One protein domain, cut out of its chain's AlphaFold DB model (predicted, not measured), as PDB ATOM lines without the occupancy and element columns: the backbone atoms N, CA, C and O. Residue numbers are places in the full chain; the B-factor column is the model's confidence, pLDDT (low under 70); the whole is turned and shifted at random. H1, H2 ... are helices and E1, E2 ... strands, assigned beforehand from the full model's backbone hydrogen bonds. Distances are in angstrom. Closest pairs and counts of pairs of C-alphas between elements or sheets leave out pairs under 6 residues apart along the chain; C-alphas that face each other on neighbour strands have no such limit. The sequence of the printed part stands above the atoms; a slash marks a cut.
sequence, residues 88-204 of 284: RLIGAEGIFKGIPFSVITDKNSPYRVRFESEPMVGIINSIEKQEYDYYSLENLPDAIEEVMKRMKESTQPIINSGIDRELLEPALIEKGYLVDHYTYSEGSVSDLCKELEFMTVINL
ATOM      1  N   ARG A  88      19.951  -2.627  66.856       93.06
ATOM      2  CA  ARG A  88      19.493  -1.246  67.011       93.06
ATOM      3  C   ARG A  88      20.308  -0.582  68.104       93.06
ATOM      4  O   ARG A  88      20.422  -1.147  69.190       93.06
ATOM      5  N   LEU A  89      20.846   0.594  67.810       94.12
ATOM      6  CA  LEU A  89      21.562   1.420  68.771       94.12
ATOM      7  C   LEU A  89      20.669   2.601  69.120       94.12
ATOM      8  O   LEU A  89      20.138   3.259  68.226       94.12
ATOM      9  N   ILE A  90      20.474   2.825  70.412       94.56
ATOM     10  CA  ILE A  90      19.629   3.896  70.936       94.56
ATOM     11  C   ILE A  90      20.460   4.668  71.950       94.56
ATOM     12  O   ILE A  90      21.073   4.036  72.807       94.56
ATOM     13  N   GLY A  91      20.506   5.997  71.880       93.56
ATOM     14  CA  GLY A  91      21.200   6.782  72.902       93.56
ATOM     15  C   GLY A  91      20.609   6.528  74.292       93.56
ATOM     16  O   GLY A  91      19.394   6.364  74.451       93.56
ATOM     17  N   ALA A  92      21.472   6.414  75.297       93.38
ATOM     18  CA  ALA A  92      21.092   5.959  76.634       93.38
ATOM     19  C   ALA A  92      20.882   7.101  77.637       93.38
ATOM     20  O   ALA A  92      20.248   6.889  78.672       93.38
ATOM     21  N   GLU A  93      21.401   8.293  77.347       90.62
ATOM     22  CA  GLU A  93      21.513   9.370  78.329       90.62
ATOM     23  C   GLU A  93      21.480  10.765  77.705       90.62
ATOM     24  O   GLU A  93      21.714  10.940  76.504       90.62
ATOM     25  N   GLY A  94      21.170  11.742  78.559       89.38
ATOM     26  CA  GLY A  94      21.151  13.159  78.225       89.38
ATOM     27  C   GLY A  94      20.349  13.462  76.968       89.38
ATOM     28  O   GLY A  94      19.281  12.893  76.722       89.38
ATOM     29  N   ILE A  95      20.924  14.329  76.143       89.62
ATOM     30  CA  ILE A  95      20.332  14.787  74.891       89.62
ATOM     31  C   ILE A  95      20.177  13.662  73.859       89.62
ATOM     32  O   ILE A  95      19.321  13.732  72.994       89.62
ATOM     33  N   PHE A  96      20.953  12.583  73.942       90.94
ATOM     34  CA  PHE A  96      20.828  11.471  72.997       90.94
ATOM     35  C   PHE A  96      19.807  10.423  73.433       90.94
ATOM     36  O   PHE A  96      19.516   9.493  72.676       90.94
ATOM     37  N   LYS A  97      19.273  10.523  74.652       93.00
ATOM     38  CA  LYS A  97      18.421   9.484  75.218       93.00
ATOM     39  C   LYS A  97      17.199   9.223  74.343       93.00
ATOM     40  O   LYS A  97      16.415  10.117  74.054       93.00
ATOM     41  N   GLY A  98      17.023   7.963  73.955       92.50
ATOM     42  CA  GLY A  98      15.895   7.530  73.131       92.50
ATOM     43  C   GLY A  98      16.077   7.752  71.627       92.50
ATOM     44  O   GLY A  98      15.272   7.224  70.864       92.50
ATOM     45  N   ILE A  99      17.139   8.436  71.182       92.25
ATOM     46  CA  ILE A  99      17.410   8.640  69.755       92.25
ATOM     47  C   ILE A  99      17.911   7.330  69.125       92.25
ATOM     48  O   ILE A  99      18.943   6.808  69.558       92.25
ATOM     49  N   PRO A 100      17.232   6.785  68.099       92.69
ATOM     50  CA  PRO A 100      17.762   5.686  67.304       92.69
ATOM     51  C   PRO A 100      18.877   6.165  66.365       92.69
ATOM     52  O   PRO A 100      18.711   7.137  65.629       92.69
ATOM     53  N   PHE A 101      19.984   5.423  66.330       92.62
ATOM     54  CA  PHE A 101      21.126   5.713  65.467       92.62
ATOM     55  C   PHE A 101      21.315   4.669  64.368       92.62
ATOM     56  O   PHE A 101      21.344   3.458  64.608       92.62
ATOM     57  N   SER A 102      21.531   5.168  63.157       93.06
ATOM     58  CA  SER A 102      22.117   4.435  62.044       93.06
ATOM     59  C   SER A 102      23.637   4.464  62.155       93.06
ATOM     60  O   SER A 102      24.224   5.522  62.365       93.06
ATOM     61  N   VAL A 103      24.281   3.312  61.967       93.94
ATOM     62  CA  VAL A 103      25.747   3.234  61.909       93.94
ATOM     63  C   VAL A 103      26.199   3.287  60.464       93.94
ATOM     64  O   VAL A 103      25.722   2.508  59.631       93.94
ATOM     65  N   ILE A 104      27.149   4.169  60.178       94.69
ATOM     66  CA  ILE A 104      27.729   4.348  58.849       94.69
ATOM     67  C   ILE A 104      29.244   4.271  58.964       94.69
ATOM     68  O   ILE A 104      29.819   4.804  59.909       94.69
ATOM     69  N   THR A 105      29.906   3.588  58.031       95.12
ATOM     70  CA  THR A 105      31.371   3.613  57.964       95.12
ATOM     71  C   THR A 105      31.869   5.014  57.627       95.12
ATOM     72  O   THR A 105      31.381   5.645  56.690       95.12
ATOM     73  N   ASP A 106      32.868   5.468  58.374       93.81
ATOM     74  CA  ASP A 106      33.510   6.763  58.178       93.81
ATOM     75  C   ASP A 106      35.014   6.619  58.390       93.81
ATOM     76  O   ASP A 106      35.481   6.432  59.512       93.81
ATOM     77  N   LYS A 107      35.788   6.690  57.308       90.56
ATOM     78  CA  LYS A 107      37.250   6.539  57.364       90.56
ATOM     79  C   LYS A 107      37.970   7.670  58.101       90.56
ATOM     80  O   LYS A 107      39.121   7.470  58.482       90.56
ATOM     81  N   ASN A 108      37.333   8.828  58.268       89.38
ATOM     82  CA  ASN A 108      37.908   9.974  58.973       89.38
ATOM     83  C   ASN A 108      37.645   9.905  60.483       89.38
ATOM     84  O   ASN A 108      38.334  10.566  61.256       89.38
ATOM     85  N   SER A 109      36.675   9.091  60.909       87.75
ATOM     86  CA  SER A 109      36.423   8.819  62.322       87.75
ATOM     87  C   SER A 109      37.519   7.914  62.908       87.75
ATOM     88  O   SER A 109      37.845   6.886  62.302       87.75
ATOM     89  N   PRO A 110      38.046   8.203  64.117       86.62
ATOM     90  CA  PRO A 110      38.989   7.310  64.799       86.62
ATOM     91  C   PRO A 110      38.383   5.925  65.075       86.62
ATOM     92  O   PRO A 110      39.102   4.928  65.103       86.62
ATOM     93  N   TYR A 111      37.054   5.848  65.200       87.31
ATOM     94  CA  TYR A 111      36.301   4.608  65.402       87.31
ATOM     95  C   TYR A 111      35.870   3.936  64.090       87.31
ATOM     96  O   TYR A 111      35.192   2.909  64.117       87.31
ATOM     97  N   ARG A 112      36.250   4.505  62.936       91.88
ATOM     98  CA  ARG A 112      35.882   4.074  61.572       91.88
ATOM     99  C   ARG A 112      34.384   4.054  61.269       91.88
ATOM    100  O   ARG A 112      33.952   3.531  60.238       91.88
ATOM    101  N   VAL A 113      33.589   4.613  62.172       92.94
ATOM    102  CA  VAL A 113      32.141   4.723  62.068       92.94
ATOM    103  C   VAL A 113      31.691   6.089  62.554       92.94
ATOM    104  O   VAL A 113      32.344   6.705  63.400       92.94
ATOM    105  N   ARG A 114      30.546   6.527  62.049       91.88
ATOM    106  CA  ARG A 114      29.763   7.623  62.605       91.88
ATOM    107  C   ARG A 114      28.323   7.184  62.824       91.88
ATOM    108  O   ARG A 114      27.860   6.206  62.225       91.88
ATOM    109  N   PHE A 115      27.635   7.927  63.676       90.88
ATOM    110  CA  PHE A 115      26.236   7.711  63.997       90.88
ATOM    111  C   PHE A 115      25.404   8.832  63.388       90.88
ATOM    112  O   PHE A 115      25.735  10.003  63.542       90.88
ATOM    113  N   GLU A 116      24.333   8.464  62.697       89.94
ATOM    114  CA  GLU A 116      23.370   9.405  62.129       89.94
ATOM    115  C   GLU A 116      21.974   9.059  62.646       89.94
ATOM    116  O   GLU A 116      21.586   7.889  62.671       89.94
ATOM    117  N   SER A 117      21.223  10.063  63.079       89.56
ATOM    118  CA  SER A 117      19.815   9.926  63.442       89.56
ATOM    119  C   SER A 117      18.932  10.401  62.291       89.56
ATOM    120  O   SER A 117      19.317  11.275  61.516       89.56
ATOM    121  N   GLU A 118      17.739   9.826  62.175       89.62
ATOM    122  CA  GLU A 118      16.726  10.356  61.256       89.62
ATOM    123  C   GLU A 118      16.250  11.747  61.732       89.62
ATOM    124  O   GLU A 118      16.343  12.045  62.929       89.62
ATOM    125  N   PRO A 119      15.713  12.602  60.843       89.75
ATOM    126  CA  PRO A 119      15.160  13.891  61.237       89.75
ATOM    127  C   PRO A 119      14.057  13.772  62.295       89.75
ATOM    128  O   PRO A 119      13.061  13.071  62.104       89.75
ATOM    129  N   MET A 120      14.228  14.472  63.415       91.56
ATOM    130  CA  MET A 120      13.296  14.444  64.545       91.56
ATOM    131  C   MET A 120      13.315  15.751  65.334       91.56
ATOM    132  O   MET A 120      14.295  16.497  65.300       91.56
ATOM    133  N   VAL A 121      12.238  15.997  66.075       91.75
ATOM    134  CA  VAL A 121      12.128  17.095  67.035       91.75
ATOM    135  C   VAL A 121      12.112  16.538  68.456       91.75
ATOM    136  O   VAL A 121      11.354  15.621  68.760       91.75
ATOM    137  N   GLY A 122      12.977  17.068  69.317       92.50
ATOM    138  CA  GLY A 122      13.019  16.752  70.741       92.50
ATOM    139  C   GLY A 122      12.318  17.832  71.549       92.50
ATOM    140  O   GLY A 122      12.677  19.000  71.426       92.50
ATOM    141  N   ILE A 123      11.363  17.458  72.395       93.12
ATOM    142  CA  ILE A 123      10.723  18.354  73.367       93.12
ATOM    143  C   ILE A 123      11.263  18.019  74.753       93.12
ATOM    144  O   ILE A 123      11.296  16.852  75.139       93.12
ATOM    145  N   ILE A 124      11.707  19.026  75.509       92.12
ATOM    146  CA  ILE A 124      12.345  18.812  76.811       92.12
ATOM    147  C   ILE A 124      11.448  17.979  77.738       92.12
ATOM    148  O   ILE A 124      10.284  18.316  77.981       92.12
ATOM    149  N   ASN A 125      12.016  16.897  78.272       93.81
ATOM    150  CA  ASN A 125      11.389  16.000  79.239       93.81
ATOM    151  C   ASN A 125      11.964  16.199  80.653       93.81
ATOM    152  O   ASN A 125      11.238  16.263  81.645       93.81
ATOM    153  N   SER A 126      13.275  16.390  80.765       93.19
ATOM    154  CA  SER A 126      13.929  16.676  82.041       93.19
ATOM    155  C   SER A 126      14.989  17.748  81.861       93.19
ATOM    156  O   SER A 126      15.984  17.522  81.181       93.19
ATOM    157  N   ILE A 127      14.788  18.901  82.504       90.31
ATOM    158  CA  ILE A 127      15.751  20.013  82.491       90.31
ATOM    159  C   ILE A 127      17.041  19.600  83.205       90.31
ATOM    160  O   ILE A 127      18.128  19.803  82.676       90.31
ATOM    161  N   GLU A 128      16.916  18.969  84.377       91.38
ATOM    162  CA  GLU A 128      18.053  18.527  85.195       91.38
ATOM    163  C   GLU A 128      18.954  17.544  84.439       91.38
ATOM    164  O   GLU A 128      20.174  17.688  84.452       91.38
ATOM    165  N   LYS A 129      18.354  16.564  83.754       90.06
ATOM    166  CA  LYS A 129      19.096  15.534  83.014       90.06
ATOM    167  C   LYS A 129      19.395  15.916  81.566       90.06
ATOM    168  O   LYS A 129      20.072  15.156  80.885       90.06
ATOM    169  N   GLN A 130      18.866  17.047  81.096       88.94
ATOM    170  CA  GLN A 130      18.873  17.447  79.686       88.94
ATOM    171  C   GLN A 130      18.348  16.341  78.755       88.94
ATOM    172  O   GLN A 130      18.930  16.059  77.713       88.94
ATOM    173  N   GLU A 131      17.251  15.693  79.150       92.88
ATOM    174  CA  GLU A 131      16.606  14.625  78.378       92.88
ATOM    175  C   GLU A 131      15.373  15.162  77.647       92.88
ATOM    176  O   GLU A 131      14.647  16.003  78.185       92.88
ATOM    177  N   TYR A 132      15.106  14.633  76.454       93.56
ATOM    178  CA  TYR A 132      14.032  15.074  75.566       93.56
ATOM    179  C   TYR A 132      13.205  13.878  75.099       93.56
ATOM    180  O   TYR A 132      13.729  12.778  74.928       93.56
ATOM    181  N   ASP A 133      11.919  14.109  74.863       95.00
ATOM    182  CA  ASP A 133      11.063  13.170  74.152       95.00
ATOM    183  C   ASP A 133      11.129  13.497  72.655       95.00
ATOM    184  O   ASP A 133      10.844  14.625  72.245       95.00
ATOM    185  N   TYR A 134      11.556  12.522  71.848       94.00
ATOM    186  CA  TYR A 134      11.805  12.696  70.417       94.00
ATOM    187  C   TYR A 134      10.648  12.189  69.558       94.00
ATOM    188  O   TYR A 134      10.178  11.062  69.730       94.00
ATOM    189  N   TYR A 135      10.250  12.998  68.578       95.06
ATOM    190  CA  TYR A 135       9.138  12.724  67.673       95.06
ATOM    191  C   TYR A 135       9.536  12.965  66.215       95.06
ATOM    192  O   TYR A 135      10.282  13.894  65.900       95.06
ATOM    193  N   SER A 136       8.997  12.150  65.304       94.06
ATOM    194  CA  SER A 136       8.905  12.562  63.902       94.06
ATOM    195  C   SER A 136       7.862  13.672  63.770       94.06
ATOM    196  O   SER A 136       6.962  13.777  64.604       94.06
ATOM    197  N   LEU A 137       7.941  14.463  62.697       92.94
ATOM    198  CA  LEU A 137       6.990  15.553  62.454       92.94
ATOM    199  C   LEU A 137       5.527  15.064  62.459       92.94
ATOM    200  O   LEU A 137       4.660  15.698  63.045       92.94
ATOM    201  N   GLU A 138       5.278  13.891  61.870       93.00
ATOM    202  CA  GLU A 138       3.949  13.267  61.778       93.00
ATOM    203  C   GLU A 138       3.394  12.773  63.123       93.00
ATOM    204  O   GLU A 138       2.182  12.676  63.290       93.00
ATOM    205  N   ASN A 139       4.270  12.443  64.078       95.69
ATOM    206  CA  ASN A 139       3.895  11.866  65.373       95.69
ATOM    207  C   ASN A 139       4.072  12.853  66.534       95.69
ATOM    208  O   ASN A 139       4.038  12.441  67.694       95.69
ATOM    209  N   LEU A 140       4.290  14.136  66.236       96.00
ATOM    210  CA  LEU A 140       4.389  15.192  67.234       96.00
ATOM    211  C   LEU A 140       3.030  15.345  67.954       96.00
ATOM    212  O   LEU A 140       2.029  15.630  67.289       96.00
ATOM    213  N   PRO A 141       2.953  15.129  69.281       96.44
ATOM    214  CA  PRO A 141       1.694  15.253  70.014       96.44
ATOM    215  C   PRO A 141       1.264  16.716  70.169       96.44
ATOM    216  O   PRO A 141       2.030  17.630  69.892       96.44
ATOM    217  N   ASP A 142       0.030  16.953  70.617       96.19
ATOM    218  CA  ASP A 142      -0.400  18.300  71.002       96.19
ATOM    219  C   ASP A 142       0.251  18.701  72.339       96.19
ATOM    220  O   ASP A 142       0.412  17.882  73.252       96.19
ATOM    221  N   ALA A 143       0.617  19.973  72.469       93.31
ATOM    222  CA  ALA A 143       1.220  20.517  73.670       93.31
ATOM    223  C   ALA A 143       0.226  20.501  74.836       93.31
ATOM    224  O   ALA A 143      -0.913  20.961  74.734       93.31
ATOM    225  N   ILE A 144       0.695  20.019  75.984       94.00
ATOM    226  CA  ILE A 144      -0.058  20.021  77.239       94.00
ATOM    227  C   ILE A 144       0.546  21.020  78.227       94.00
ATOM    228  O   ILE A 144       1.737  21.336  78.168       94.00
ATOM    229  N   GLU A 145      -0.270  21.501  79.167       91.38
ATOM    230  CA  GLU A 145       0.105  22.560  80.116       91.38
ATOM    231  C   GLU A 145       1.384  22.236  80.905       91.38
ATOM    232  O   GLU A 145       2.250  23.096  81.073       91.38
ATOM    233  N   GLU A 146       1.543  20.979  81.328       92.06
ATOM    234  CA  GLU A 146       2.726  20.509  82.054       92.06
ATOM    235  C   GLU A 146       4.011  20.639  81.222       92.06
ATOM    236  O   GLU A 146       5.020  21.162  81.703       92.06
ATOM    237  N   VAL A 147       3.957  20.231  79.950       91.38
ATOM    238  CA  VAL A 147       5.092  20.325  79.025       91.38
ATOM    239  C   VAL A 147       5.434  21.790  78.771       91.38
ATOM    240  O   VAL A 147       6.601  22.164  78.857       91.38
ATOM    241  N   MET A 148       4.433  22.648  78.563       90.69
ATOM    242  CA  MET A 148       4.648  24.082  78.346       90.69
ATOM    243  C   MET A 148       5.254  24.780  79.564       90.69
ATOM    244  O   MET A 148       6.113  25.652  79.414       90.69
ATOM    245  N   LYS A 149       4.839  24.406  80.780       90.69
ATOM    246  CA  LYS A 149       5.445  24.923  82.012       90.69
ATOM    247  C   LYS A 149       6.927  24.554  82.080       90.69
ATOM    248  O   LYS A 149       7.759  25.430  82.298       90.69
ATOM    249  N   ARG A 150       7.252  23.288  81.812       91.56
ATOM    250  CA  ARG A 150       8.631  22.789  81.781       91.56
ATOM    251  C   ARG A 150       9.469  23.469  80.695       91.56
ATOM    252  O   ARG A 150      10.615  23.826  80.937       91.56
ATOM    253  N   MET A 151       8.902  23.706  79.514       89.69
ATOM    254  CA  MET A 151       9.595  24.405  78.431       89.69
ATOM    255  C   MET A 151      10.015  25.826  78.822       89.69
ATOM    256  O   MET A 151      11.126  26.230  78.501       89.69
ATOM    257  N   LYS A 152       9.174  26.565  79.558       88.19
ATOM    258  CA  LYS A 152       9.484  27.935  80.018       88.19
ATOM    259  C   LYS A 152      10.636  28.003  81.022       88.19
ATOM    260  O   LYS A 152      11.269  29.046  81.148       88.19
ATOM    261  N   GLU A 153      10.880  26.921  81.751       89.00
ATOM    262  CA  GLU A 153      11.969  26.814  82.726       89.00
ATOM    263  C   GLU A 153      13.291  26.364  82.071       89.00
ATOM    264  O   GLU A 153      14.355  26.494  82.676       89.00
ATOM    265  N   SER A 154      13.242  25.855  80.834       86.38
ATOM    266  CA  SER A 154      14.416  25.403  80.086       86.38
ATOM    267  C   SER A 154      15.010  26.524  79.238       86.38
ATOM    268  O   SER A 154      14.303  27.238  78.531       86.38
ATOM    269  N   THR A 155      16.339  26.620  79.211       83.00
ATOM    270  CA  THR A 155      17.055  27.465  78.241       83.00
ATOM    271  C   THR A 155      17.062  26.867  76.834       83.00
ATOM    272  O   THR A 155      17.402  27.556  75.877       83.00
ATOM    273  N   GLN A 156      16.722  25.583  76.711       84.69
ATOM    274  CA  GLN A 156      16.692  24.844  75.456       84.69
ATOM    275  C   GLN A 156      15.508  23.864  75.466       84.69
ATOM    276  O   GLN A 156      15.654  22.694  75.805       84.69
ATOM    277  N   PRO A 157      14.282  24.342  75.207       88.44
ATOM    278  CA  PRO A 157      13.084  23.515  75.331       88.44
ATOM    279  C   PRO A 157      12.825  22.598  74.132       88.44
ATOM    280  O   PRO A 157      12.114  21.605  74.273       88.44
ATOM    281  N   ILE A 158      13.367  22.944  72.963       89.94
ATOM    282  CA  ILE A 158      13.137  22.247  71.697       89.94
ATOM    283  C   ILE A 158      14.479  22.025  71.003       89.94
ATOM    284  O   ILE A 158      15.298  22.943  70.920       89.94
ATOM    285  N   ILE A 159      14.676  20.820  70.472       87.44
ATOM    286  CA  ILE A 159      15.808  20.454  69.618       87.44
ATOM    287  C   ILE A 159      15.280  20.048  68.253       87.44
ATOM    288  O   ILE A 159      14.382  19.217  68.162       87.44
ATOM    289  N   ASN A 160      15.883  20.578  67.194       86.56
ATOM    290  CA  ASN A 160      15.623  20.144  65.829       86.56
ATOM    291  C   ASN A 160      16.827  19.373  65.277       86.56
ATOM    292  O   ASN A 160      17.879  19.956  65.038       86.56
ATOM    293  N   SER A 161      16.659  18.075  65.027       82.31
ATOM    294  CA  SER A 161      17.695  17.198  64.478       82.31
ATOM    295  C   SER A 161      17.569  17.044  62.955       82.31
ATOM    296  O   SER A 161      17.541  15.924  62.453       82.31
ATOM    297  N   GLY A 162      17.489  18.149  62.209       84.19
ATOM    298  CA  GLY A 162      17.551  18.128  60.739       84.19
ATOM    299  C   GLY A 162      16.207  18.115  59.999       84.19
ATOM    300  O   GLY A 162      16.170  17.738  58.830       84.19
ATOM    301  N   ILE A 163      15.110  18.522  60.645       87.81
ATOM    302  CA  ILE A 163      13.853  18.854  59.954       87.81
ATOM    303  C   ILE A 163      13.972  20.279  59.400       87.81
ATOM    304  O   ILE A 163      14.461  21.171  60.093       87.81
ATOM    305  N   ASP A 164      13.520  20.511  58.167       88.75
ATOM    306  CA  ASP A 164      13.469  21.863  57.601       88.75
ATOM    307  C   ASP A 164      12.585  22.775  58.466       88.75
ATOM    308  O   ASP A 164      11.479  22.406  58.870       88.75
ATOM    309  N   ARG A 165      13.074  23.980  58.751       85.31
ATOM    310  CA  ARG A 165      12.378  24.978  59.558       85.31
ATOM    311  C   ARG A 165      11.040  25.380  58.949       85.31
ATOM    312  O   ARG A 165      10.069  25.521  59.689       85.31
ATOM    313  N   GLU A 166      10.978  25.489  57.622       88.50
ATOM    314  CA  GLU A 166       9.744  25.833  56.905       88.50
ATOM    315  C   GLU A 166       8.637  24.786  57.117       88.50
ATOM    316  O   GLU A 166       7.454  25.100  56.993       88.50
ATOM    317  N   LEU A 167       9.010  23.554  57.483       90.88
ATOM    318  CA  LEU A 167       8.086  22.469  57.814       90.88
ATOM    319  C   LEU A 167       7.841  22.344  59.323       90.88
ATOM    320  O   LEU A 167       6.723  22.046  59.744       90.88
ATOM    321  N   LEU A 168       8.876  22.550  60.140       90.62
ATOM    322  CA  LEU A 168       8.805  22.336  61.583       90.62
ATOM    323  C   LEU A 168       8.018  23.435  62.307       90.62
ATOM    324  O   LEU A 168       7.218  23.123  63.189       90.62
ATOM    325  N   GLU A 169       8.223  24.706  61.954       90.06
ATOM    326  CA  GLU A 169       7.567  25.822  62.649       90.06
ATOM    327  C   GLU A 169       6.035  25.772  62.552       90.06
ATOM    328  O   GLU A 169       5.393  25.847  63.603       90.06
ATOM    329  N   PRO A 170       5.420  25.584  61.363       91.81
ATOM    330  CA  PRO A 170       3.967  25.473  61.265       91.81
ATOM    331  C   PRO A 170       3.408  24.329  62.114       91.81
ATOM    332  O   PRO A 170       2.406  24.518  62.797       91.81
ATOM    333  N   ALA A 171       4.086  23.175  62.130       93.25
ATOM    334  CA  ALA A 171       3.664  22.027  62.924       93.25
ATOM    335  C   ALA A 171       3.743  22.311  64.430       93.25
ATOM    336  O   ALA A 171       2.815  22.002  65.169       93.25
ATOM    337  N   LEU A 172       4.821  22.942  64.903       92.38
ATOM    338  CA  LEU A 172       4.950  23.307  66.313       92.38
ATOM    339  C   LEU A 172       3.916  24.362  66.745       92.38
ATOM    340  O   LEU A 172       3.444  24.307  67.881       92.38
ATOM    341  N   ILE A 173       3.551  25.302  65.866       91.62
ATOM    342  CA  ILE A 173       2.480  26.281  66.114       91.62
ATOM    343  C   ILE A 173       1.124  25.574  66.186       91.62
ATOM    344  O   ILE A 173       0.387  25.766  67.149       91.62
ATOM    345  N   GLU A 174       0.810  24.730  65.200       93.50
ATOM    346  CA  GLU A 174      -0.439  23.960  65.153       93.50
ATOM    347  C   GLU A 174      -0.603  23.087  66.403       93.50
ATOM    348  O   GLU A 174      -1.676  23.047  67.003       93.50
ATOM    349  N   LYS A 175       0.486  22.445  66.836       94.19
ATOM    350  CA  LYS A 175       0.540  21.617  68.043       94.19
ATOM    351  C   LYS A 175       0.627  22.415  69.344       94.19
ATOM    352  O   LYS A 175       0.594  21.814  70.408       94.19
ATOM    353  N   GLY A 176       0.707  23.745  69.300       91.88
ATOM    354  CA  GLY A 176       0.678  24.607  70.488       91.88
ATOM    355  C   GLY A 176       1.998  24.709  71.263       91.88
ATOM    356  O   GLY A 176       2.006  25.238  72.374       91.88
ATOM    357  N   TYR A 177       3.111  24.237  70.697       90.25
ATOM    358  CA  TYR A 177       4.447  24.364  71.294       90.25
ATOM    359  C   TYR A 177       5.066  25.750  71.097       90.25
ATOM    360  O   TYR A 177       5.892  26.170  71.907       90.25
ATOM    361  N   LEU A 178       4.674  26.467  70.038       86.94
ATOM    362  CA  LEU A 178       5.126  27.830  69.763       86.94
ATOM    363  C   LEU A 178       3.946  28.804  69.836       86.94
ATOM    364  O   LEU A 178       2.983  28.691  69.084       86.94
ATOM    365  N   VAL A 179       4.061  29.794  70.719       73.62
ATOM    366  CA  VAL A 179       3.189  30.975  70.794       73.62
ATOM    367  C   VAL A 179       4.079  32.197  71.008       73.62
ATOM    368  O   VAL A 179       4.812  32.210  71.987       73.62
ATOM    369  N   ASP A 180       4.065  33.140  70.058       58.06
ATOM    370  CA  ASP A 180       4.862  34.382  69.952       58.06
ATOM    371  C   ASP A 180       6.188  34.469  70.753       58.06
ATOM    372  O   ASP A 180       6.213  34.569  71.978       58.06
ATOM    373  N   HIS A 181       7.302  34.565  70.008       53.34
ATOM    374  CA  HIS A 181       8.691  34.817  70.456       53.34
ATOM    375  C   HIS A 181       9.513  33.640  71.010       53.34
ATOM    376  O   HIS A 181      10.564  33.868  71.613       53.34
ATOM    377  N   TYR A 182       9.126  32.389  70.763       57.91
ATOM    378  CA  TYR A 182      10.014  31.263  71.071       57.91
ATOM    379  C   TYR A 182      11.195  31.196  70.102       57.91
ATOM    380  O   TYR A 182      11.031  31.183  68.884       57.91
ATOM    381  N   THR A 183      12.395  31.097  70.663       54.03
ATOM    382  CA  THR A 183      13.618  30.735  69.949       54.03
ATOM    383  C   THR A 183      13.975  29.296  70.303       54.03
ATOM    384  O   THR A 183      14.092  28.948  71.476       54.03
ATOM    385  N   TYR A 184      14.148  28.441  69.295       63.72
ATOM    386  CA  TYR A 184      14.782  27.136  69.475       63.72
ATOM    387  C   TYR A 184      16.091  27.092  68.691       63.72
ATOM    388  O   TYR A 184      16.242  27.762  67.669       63.72
ATOM    389  N   SER A 185      17.072  26.364  69.217       57.44
ATOM    390  CA  SER A 185      18.398  26.274  68.612       57.44
ATOM    391  C   SER A 185      18.365  25.369  67.384       57.44
ATOM    392  O   SER A 185      18.002  24.195  67.490       57.44
ATOM    393  N   GLU A 186      18.815  25.892  66.251       57.19
ATOM    394  CA  GLU A 186      19.230  25.091  65.105       57.19
ATOM    395  C   GLU A 186      20.632  24.551  65.398       57.19
ATOM    396  O   GLU A 186      21.621  25.279  65.375       57.19
ATOM    397  N   GLY A 187      20.710  23.278  65.752       53.47
ATOM    398  CA  GLY A 187      21.965  22.560  65.894       53.47
ATOM    399  C   GLY A 187      21.668  21.088  65.716       53.47
ATOM    400  O   GLY A 187      20.656  20.601  66.226       53.47
ATOM    401  N   SER A 188      22.525  20.374  64.989       59.06
ATOM    402  CA  SER A 188      22.477  18.917  65.045       59.06
ATOM    403  C   SER A 188      22.631  18.490  66.509       59.06
ATOM    404  O   SER A 188      23.260  19.187  67.306       59.06
ATOM    405  N   VAL A 189      22.066  17.346  66.903       64.00
ATOM    406  CA  VAL A 189      22.212  16.862  68.289       64.00
ATOM    407  C   VAL A 189      23.698  16.744  68.675       64.00
ATOM    408  O   VAL A 189      24.069  16.991  69.820       64.00
ATOM    409  N   SER A 190      24.563  16.473  67.693       61.28
ATOM    410  CA  SER A 190      26.022  16.514  67.823       61.28
ATOM    411  C   SER A 190      26.612  17.904  68.081       61.28
ATOM    412  O   SER A 190      27.600  17.981  68.792       61.28
ATOM    413  N   ASP A 191      26.034  18.996  67.573       64.25
ATOM    414  CA  ASP A 191      26.530  20.361  67.846       64.25
ATOM    415  C   ASP A 191      26.231  20.802  69.285       64.25
ATOM    416  O   ASP A 191      26.915  21.650  69.862       64.25
ATOM    417  N   LEU A 192      25.180  20.223  69.867       66.75
ATOM    418  CA  LEU A 192      24.746  20.482  71.236       66.75
ATOM    419  C   LEU A 192      25.537  19.655  72.255       66.75
ATOM    420  O   LEU A 192      25.673  20.061  73.412       66.75
ATOM    421  N   CYS A 193      26.098  18.526  71.823       67.62
ATOM    422  CA  CYS A 193      26.979  17.711  72.638       67.62
ATOM    423  C   CYS A 193      28.440  18.142  72.450       67.62
ATOM    424  O   CYS A 193      29.007  18.057  71.368       67.62
ATOM    425  N   LYS A 194      29.082  18.591  73.532       67.31
ATOM    426  CA  LYS A 194      30.518  18.931  73.520       67.31
ATOM    427  C   LYS A 194      31.421  17.708  73.686       67.31
ATOM    428  O   LYS A 194      32.639  17.839  73.586       67.31
ATOM    429  N   GLU A 195      30.836  16.556  73.995       70.75
ATOM    430  CA  GLU A 195      31.555  15.317  74.259       70.75
ATOM    431  C   GLU A 195      31.729  14.517  72.967       70.75
ATOM    432  O   GLU A 195      30.854  14.476  72.106       70.75
ATOM    433  N   LEU A 196      32.894  13.887  72.827       70.31
ATOM    434  CA  LEU A 196      33.226  13.057  71.665       70.31
ATOM    435  C   LEU A 196      32.641  11.641  71.769       70.31
ATOM    436  O   LEU A 196      32.747  10.858  70.826       70.31
ATOM    437  N   GLU A 197      32.059  11.304  72.919       80.88
ATOM    438  CA  GLU A 197      31.583   9.974  73.277       80.88
ATOM    439  C   GLU A 197      30.241  10.096  73.997       80.88
ATOM    440  O   GLU A 197      29.977  11.089  74.668       80.88
ATOM    441  N   PHE A 198      29.383   9.093  73.836       85.62
ATOM    442  CA  PHE A 198      28.087   9.022  74.502       85.62
ATOM    443  C   PHE A 198      27.668   7.563  74.675       85.62
ATOM    444  O   PHE A 198      28.053   6.688  73.889       85.62
ATOM    445  N   MET A 199      26.844   7.289  75.685       90.50
ATOM    446  CA  MET A 199      26.366   5.934  75.936       90.50
ATOM    447  C   MET A 199      25.206   5.538  75.017       90.50
ATOM    448  O   MET A 199      24.281   6.310  74.754       90.50
ATOM    449  N   THR A 200      25.211   4.275  74.578       91.25
ATOM    450  CA  THR A 200      24.104   3.668  73.825       91.25
ATOM    451  C   THR A 200      23.620   2.370  74.461       91.25
ATOM    452  O   THR A 200      24.383   1.594  75.031       91.25
ATOM    453  N   VAL A 201      22.323   2.108  74.319       93.62
ATOM    454  CA  VAL A 201      21.723   0.792  74.512       93.62
ATOM    455  C   VAL A 201      21.746   0.062  73.175       93.62
ATOM    456  O   VAL A 201      21.149   0.515  72.194       93.62
ATOM    457  N   ILE A 202      22.399  -1.099  73.144       90.31
ATOM    458  CA  ILE A 202      22.443  -1.971  71.969       90.31
ATOM    459  C   ILE A 202      21.414  -3.088  72.136       90.31
ATOM    460  O   ILE A 202      21.538  -3.957  72.999       90.31
ATOM    461  N   ASN A 203      20.404  -3.090  71.272       90.50
ATOM    462  CA  ASN A 203      19.403  -4.145  71.201       90.50
ATOM    463  C   ASN A 203      19.755  -5.128  70.087       90.50
ATOM    464  O   ASN A 203      19.831  -4.744  68.919       90.50
ATOM    465  N   LEU A 204      19.934  -6.399  70.453       89.94
ATOM    466  CA  LEU A 204      20.309  -7.477  69.540       89.94
ATOM    467  C   LEU A 204      19.160  -8.467  69.350       89.94
ATOM    468  O   LEU A 204      18.529  -8.901  70.314       89.94
TER     469      LEU A 204
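AT A GLANCE: This is residues 88 to 204 of the 284 residues of the protein "HNH_5 domain-containing protein" of Firmicutes bacterium ADurb.Bin182 (UniProt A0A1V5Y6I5). Two small sheets make two lobes along the longest axis: a strongly twisted sheet of four strands, E1, E2, E3 and E7, at one end, and a three-stranded sheet, E4, E5 and E6, in the other lobe, where H1 grazes it and H2 lies toward the far end. The backbone passes from E3 to E4 by a tight link and comes back past the short H3, near E6, to finish as E7 beside E1. The printed part has 117 residues, with three named helices and seven named strands in the order E1 E2 E3 E4 E5 H1 E6 H2 H3 E7; the sheets run E3 E2 E1 E7 and E5 E4 E6, both antiparallel. The class is mixed, helices and strands, with under half of the residues in named elements. The whole is compact, with a radius of gyration of the C-alphas of 14.8 A and spans of 44 by 30 by 27 A.

IN THESE COORDINATES: E1, residues 88 to 91, begins at C-alpha 88 (19.493, -1.246, 67.011). E2, residues 100 to 105, is 16.6 A long, and E3, residues 113 to 117, 13.4 A. E4, residues 121 to 126, is 15.1 A long, and E5, residues 131 to 135, 13.2 A. H1, residues 145 to 153, is 12.9 A long and begins at C-alpha 145 (0.105, 22.560, 80.116). E6 is residues 158 to 160; H2, residues 165 to 174, is 14.0 A long; H3 is residues 189 to 192. E7, residues 200 to 204, is 12.5 A long and ends at C-alpha 204 (20.309, -7.477, 69.540).

HOW THE PARTS SIT: E1, E2 and E3 form a meander, each strand the antiparallel neighbour of the one before; N 101 and O 89 are 2.9 A apart, N 102 and O 116 2.8 A. E2 is staggered, pairing with E1 over residues 100 to 101 and with E3 over 101 to 105. E7 is antiparallel to E1 at 162 degrees, with N 90 and O 201 3.0 A apart. E4 and E5 are a hairpin, with N 123 and O 133 within hydrogen-bond range at 2.9 A; E4 and E6 are antiparallel neighbours, with N 122 and O 159 within hydrogen-bond range at 2.8 A. E5, H1 and E6 make a split strand-helix-strand unit, E4 lying between its two strands, with a right-handed crossover. H1 only grazes this sheet with residues 147 to 153; the closest C-alphas of E4 and H1, Ile 124 and Met 151, are 6.4 A apart. H2 is only just not on it, one pair short. The closest C-alphas of E6 and H3, Ile 159 and Val 189, are 7.5 A apart. O i to N i+4 pairs are within hydrogen-bond range in 4 of 5 cases in H1 and 4 of 6 in H2; H3 is too short for one.

THE WHOLE: The C-alphas of Lys 107 and Glu 145, the two farthest apart, are 46.4 A apart. The printed part has no cut. The link from H2 to H3, residues 175 to 188, is long; its residues 185 to 186 pair parallel with 159 to 160 of E6. Mean pLDDT of the printed part is 86.6, and residues 180 to 194 are under 70.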